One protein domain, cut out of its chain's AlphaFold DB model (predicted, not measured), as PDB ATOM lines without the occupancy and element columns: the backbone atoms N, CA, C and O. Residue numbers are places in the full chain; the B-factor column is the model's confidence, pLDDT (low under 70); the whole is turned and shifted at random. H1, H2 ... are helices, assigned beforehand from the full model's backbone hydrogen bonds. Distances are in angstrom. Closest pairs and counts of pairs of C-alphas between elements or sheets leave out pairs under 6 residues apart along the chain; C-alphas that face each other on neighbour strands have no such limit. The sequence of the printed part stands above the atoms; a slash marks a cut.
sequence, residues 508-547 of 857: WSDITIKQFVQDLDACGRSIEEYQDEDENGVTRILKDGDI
ATOM      1  N   TRP A 508     155.976 164.761  44.227       92.44
ATOM      2  CA  TRP A 508     156.752 165.154  45.378       92.44
ATOM      3  C   TRP A 508     155.924 166.022  46.321       92.44
ATOM      4  O   TRP A 508     155.185 166.900  45.889       92.44
ATOM      5  N   SER A 509     156.098 165.782  47.612       92.25
ATOM      6  CA  SER A 509     155.787 166.714  48.693       92.25
ATOM      7  C   SER A 509     157.075 167.231  49.329       92.25
ATOM      8  O   SER A 509     158.076 166.508  49.336       92.25
ATOM      9  N   ASP A 510     157.051 168.405  49.959       92.00
ATOM     10  CA  ASP A 510     158.204 168.953  50.702       92.00
ATOM     11  C   ASP A 510     158.879 167.941  51.648       92.00
ATOM     12  O   ASP A 510     160.104 167.919  51.792       92.00
ATOM     13  N   ILE A 511     158.087 167.081  52.296       91.81
ATOM     14  CA  ILE A 511     158.578 166.033  53.201       91.81
ATOM     15  C   ILE A 511     159.350 164.971  52.410       91.81
ATOM     16  O   ILE A 511     160.497 164.659  52.727       91.81
ATOM     17  N   THR A 512     158.741 164.445  51.348       92.12
ATOM     18  CA  THR A 512     159.352 163.401  50.512       92.12
ATOM     19  C   THR A 512     160.570 163.895  49.729       92.12
ATOM     20  O   THR A 512     161.480 163.109  49.491       92.12
ATOM     21  N   ILE A 513     160.641 165.188  49.387       92.75
ATOM     22  CA  ILE A 513     161.828 165.799  48.766       92.75
ATOM     23  C   ILE A 513     163.007 165.759  49.733       92.75
ATOM     24  O   ILE A 513     164.092 165.317  49.363       92.75
ATOM     25  N   LYS A 514     162.799 166.186  50.984       92.56
ATOM     26  CA  LYS A 514     163.851 166.162  52.011       92.56
ATOM     27  C   LYS A 514     164.362 164.745  52.244       92.56
ATOM     28  O   LYS A 514     165.571 164.549  52.298       92.56
ATOM     29  N   GLN A 515     163.452 163.775  52.325       92.25
ATOM     30  CA  GLN A 515     163.817 162.365  52.455       92.25
ATOM     31  C   GLN A 515     164.628 161.880  51.246       92.25
ATOM     32  O   GLN A 515     165.663 161.247  51.414       92.25
ATOM     33  N   PHE A 516     164.203 162.225  50.029       93.00
ATOM     34  CA  PHE A 516     164.899 161.837  48.803       93.00
ATOM     35  C   PHE A 516     166.325 162.398  48.729       93.00
ATOM     36  O   PHE A 516     167.245 161.669  48.370       93.00
ATOM     37  N   VAL A 517     166.529 163.661  49.118       91.62
ATOM     38  CA  VAL A 517     167.867 164.274  49.186       91.62
ATOM     39  C   VAL A 517     168.745 163.558  50.215       91.62
ATOM     40  O   VAL A 517     169.863 163.173  49.895       91.62
ATOM     41  N   GLN A 518     168.219 163.277  51.411       92.06
ATOM     42  CA  GLN A 518     168.949 162.502  52.424       92.06
ATOM     43  C   GLN A 518     169.322 161.099  51.927       92.06
ATOM     44  O   GLN A 518     170.415 160.601  52.205       92.06
ATOM     45  N   ASP A 519     168.428 160.452  51.179       91.44
ATOM     46  CA  ASP A 519     168.671 159.127  50.615       91.44
ATOM     47  C   ASP A 519     169.753 159.143  49.529       91.44
ATOM     48  O   ASP A 519     170.530 158.185  49.450       91.44
ATOM     49  N   LEU A 520     169.809 160.205  48.720       91.00
ATOM     50  CA  LEU A 520     170.853 160.450  47.722       91.00
ATOM     51  C   LEU A 520     172.216 160.657  48.378       91.00
ATOM     52  O   LEU A 520     173.156 159.933  48.036       91.00
ATOM     53  N   ASP A 521     172.288 161.547  49.369       89.00
ATOM     54  CA  ASP A 521     173.509 161.838  50.126       89.00
ATOM     55  C   ASP A 521     174.055 160.563  50.779       89.00
ATOM     56  O   ASP A 521     175.227 160.219  50.629       89.00
ATOM     57  N   ALA A 522     173.180 159.771  51.412       87.81
ATOM     58  CA  ALA A 522     173.541 158.487  52.015       87.81
ATOM     59  C   ALA A 522     174.038 157.438  50.999       87.81
ATOM     60  O   ALA A 522     174.645 156.439  51.387       87.81
ATOM     61  N   CYS A 523     173.757 157.626  49.707       84.81
ATOM     62  CA  CYS A 523     174.244 156.777  48.621       84.81
ATOM     63  C   CYS A 523     175.425 157.395  47.853       84.81
ATOM     64  O   CYS A 523     175.848 156.800  46.857       84.81
ATOM     65  N   GLY A 524     175.932 158.560  48.273       86.69
ATOM     66  CA  GLY A 524     176.995 159.293  47.582       86.69
ATOM     67  C   GLY A 524     176.594 159.779  46.186       86.69
ATOM     68  O   GLY A 524     177.440 159.813  45.294       86.69
ATOM     69  N   ARG A 525     175.308 160.079  45.967       86.94
ATOM     70  CA  ARG A 525     174.788 160.630  44.706       86.94
ATOM     71  C   ARG A 525     174.343 162.063  44.896       86.94
ATOM     72  O   ARG A 525     173.904 162.417  45.985       86.94
ATOM     73  N   SER A 526     174.384 162.846  43.823       86.31
ATOM     74  CA  SER A 526     173.924 164.230  43.887       86.31
ATOM     75  C   SER A 526     172.514 164.419  43.341       86.31
ATOM     76  O   SER A 526     172.097 163.750  42.393       86.31
ATOM     77  N   ILE A 527     171.779 165.379  43.905       85.25
ATOM     78  CA  ILE A 527     170.428 165.737  43.450       85.25
ATOM     79  C   ILE A 527     170.422 166.270  42.014       85.25
ATOM     80  O   ILE A 527     169.435 166.072  41.306       85.25
ATOM     81  N   GLU A 528     171.519 166.880  41.548       83.75
ATOM     82  CA  GLU A 528     171.613 167.393  40.175       83.75
ATOM     83  C   GLU A 528     171.500 166.284  39.116       83.75
ATOM     84  O   GLU A 528     171.041 166.557  38.009       83.75
ATOM     85  N   GLU A 529     171.832 165.029  39.449       83.12
ATOM     86  CA  GLU A 529     171.665 163.875  38.548       83.12
ATOM     87  C   GLU A 529     170.188 163.579  38.226       83.12
ATOM     88  O   GLU A 529     169.887 162.929  37.226       83.12
ATOM     89  N   TYR A 530     169.260 164.048  39.068       84.62
ATOM     90  CA  TYR A 530     167.829 163.725  39.002       84.62
ATOM     91  C   TYR A 530     166.942 164.940  38.750       84.62
ATOM     92  O   TYR A 530     165.718 164.851  38.905       84.62
ATOM     93  N   GLN A 531     167.534 166.076  38.392       81.81
ATOM     94  CA  GLN A 531     166.803 167.293  38.075       81.81
ATOM     95  C   GLN A 531     166.554 167.397  36.567       81.81
ATOM     96  O   GLN A 531     167.462 167.254  35.751       81.81
ATOM     97  N   ASP A 532     165.296 167.656  36.198       72.00
ATOM     98  CA  ASP A 532     164.913 167.910  34.808       72.00
ATOM     99  C   ASP A 532     165.440 169.288  34.362       72.00
ATOM    100  O   ASP A 532     165.387 170.266  35.107       72.00
ATOM    101  N   GLU A 533     165.872 169.401  33.110       69.06
ATOM    102  CA  GLU A 533     166.158 170.692  32.474       69.06
ATOM    103  C   GLU A 533     164.870 171.336  31.932       69.06
ATOM    104  O   GLU A 533     163.984 170.656  31.400       69.06
ATOM    105  N   ASP A 534     164.770 172.663  32.012       64.12
ATOM    106  CA  ASP A 534     163.715 173.426  31.348       64.12
ATOM    107  C   ASP A 534     163.983 173.662  29.845       64.12
ATOM    108  O   ASP A 534     164.893 173.100  29.235       64.12
ATOM    109  N   GLU A 535     163.143 174.480  29.203       53.31
ATOM    110  CA  GLU A 535     163.193 174.761  27.757       53.31
ATOM    111  C   GLU A 535     164.499 175.431  27.307       53.31
ATOM    112  O   GLU A 535     164.927 175.253  26.156       53.31
ATOM    113  N   ASN A 536     165.145 176.136  28.237       54.28
ATOM    114  CA  ASN A 536     166.397 176.859  28.055       54.28
ATOM    115  C   ASN A 536     167.615 176.033  28.495       54.28
ATOM    116  O   ASN A 536     168.736 176.536  28.435       54.28
ATOM    117  N   GLY A 537     167.417 174.773  28.906       60.84
ATOM    118  CA  GLY A 537     168.485 173.919  29.423       60.84
ATOM    119  C   GLY A 537     168.887 174.261  30.858       60.84
ATOM    120  O   GLY A 537     169.960 173.859  31.295       60.84
ATOM    121  N   VAL A 538     168.065 175.024  31.587       67.81
ATOM    122  CA  VAL A 538     168.335 175.368  32.985       67.81
ATOM    123  C   VAL A 538     167.800 174.254  33.871       67.81
ATOM    124  O   VAL A 538     166.628 173.882  33.787       67.81
ATOM    125  N   THR A 539     168.660 173.727  34.738       71.88
ATOM    126  CA  THR A 539     168.297 172.709  35.720       71.88
ATOM    127  C   THR A 539     167.189 173.221  36.638       71.88
ATOM    128  O   THR A 539     167.341 174.240  37.321       71.88
ATOM    129  N   ARG A 540     166.050 172.525  36.664       73.25
ATOM    130  CA  ARG A 540     164.949 172.845  37.571       73.25
ATOM    131  C   ARG A 540     165.189 172.204  38.924       73.25
ATOM    132  O   ARG A 540     165.242 170.985  39.054       73.25
ATOM    133  N   ILE A 541     165.237 173.055  39.943       81.88
ATOM    134  CA  ILE A 541     165.188 172.621  41.336       81.88
ATOM    135  C   ILE A 541     163.849 171.922  41.569       81.88
ATOM    136  O   ILE A 541     162.803 172.465  41.208       81.88
ATOM    137  N   LEU A 542     163.916 170.744  42.183       85.69
ATOM    138  CA  LEU A 542     162.761 169.950  42.581       85.69
ATOM    139  C   LEU A 542     161.896 170.726  43.585       85.69
ATOM    140  O   LEU A 542     162.417 171.242  44.577       85.69
ATOM    141  N   LYS A 543     160.589 170.809  43.343       88.69
ATOM    142  CA  LYS A 543     159.637 171.554  44.179       88.69
ATOM    143  C   LYS A 543     158.439 170.705  44.581       88.69
ATOM    144  O   LYS A 543     158.119 169.703  43.937       88.69
ATOM    145  N   ASP A 544     157.763 171.149  45.637       89.12
ATOM    146  CA  ASP A 544     156.474 170.598  46.041       89.12
ATOM    147  C   ASP A 544     155.515 170.530  44.847       89.12
ATOM    148  O   ASP A 544     155.343 171.483  44.080       89.12
ATOM    149  N   GLY A 545     154.920 169.358  44.664       86.94
ATOM    150  CA  GLY A 545     153.966 169.098  43.612       86.94
ATOM    151  C   GLY A 545     154.543 168.672  42.258       86.94
ATOM    152  O   GLY A 545     153.747 168.334  41.364       86.94
ATOM    153  N   ASP A 546     155.866 168.653  42.089       87.50
ATOM    154  CA  ASP A 546     156.511 168.140  40.879       87.50
ATOM    155  C   ASP A 546     156.238 166.643  40.688       87.50
ATOM    156  O   ASP A 546     156.157 165.872  41.639       87.50
ATOM    157  N   ILE A 547     156.088 166.220  39.433       89.19
ATOM    158  CA  ILE A 547     155.850 164.818  39.051       89.19
ATOM    159  C   ILE A 547     157.158 164.021  39.196       89.19
ATOM    160  O   ILE A 547     158.180 164.440  38.651       89.19
TER     161      ILE A 547
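AT A GLANCE: This is residues 508 to 547 of the 857 residues of the protein "CRISPR system single-strand-specific deoxyribonuclease Cas10/Csm1 (subtype III-A)" of Prosthecochloris sp. ZM (UniProt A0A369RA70). One helix, H1, makes one side of a flat ring-like path: after a turn and the one-turn helix H2, a long loop runs away from H1, folds back round residues 535 to 536 and returns towards the first residue. The printed part has 40 residues, with two named helices, H1 then H2, and no named strand; the class is all helix, though these helices hold just 16 residues. It is only just compact, close to loose, with a radius of gyration of the C-alphas of 10.7 A and spans of 31 by 22 by 11 A.

IN THESE COORDINATES: Find C-alpha 510 at (158.204, 168.953, 50.702); from there H1, residues 510 to 521, runs 16.9 A to C-alpha 521 at (173.509, 161.838, 50.126). A tight link of 5 residues leads to H2, residues 527 to 530, which ends at C-alpha 530, (167.829, 163.725, 39.002).

HOW THE PARTS SIT: H1 and H2 are close but not clearly touching; their closest C-alphas, of Val 517 and Ile 527, are 6.4 A apart. In H1 every O i to N i+4 pair is within hydrogen-bond range; H2 is too short for one, but its one O i to N i+3 pair is within range.

THE WHOLE: The farthest C-alphas, of Ala 522 and Asn 536, are 31.0 A apart, while those of Trp 508 and Ile 547 are 6.4 A apart. The printed part has no cut; residues 531 to 547 hold no named element, and pLDDT is under 70 at residues 533 to 538.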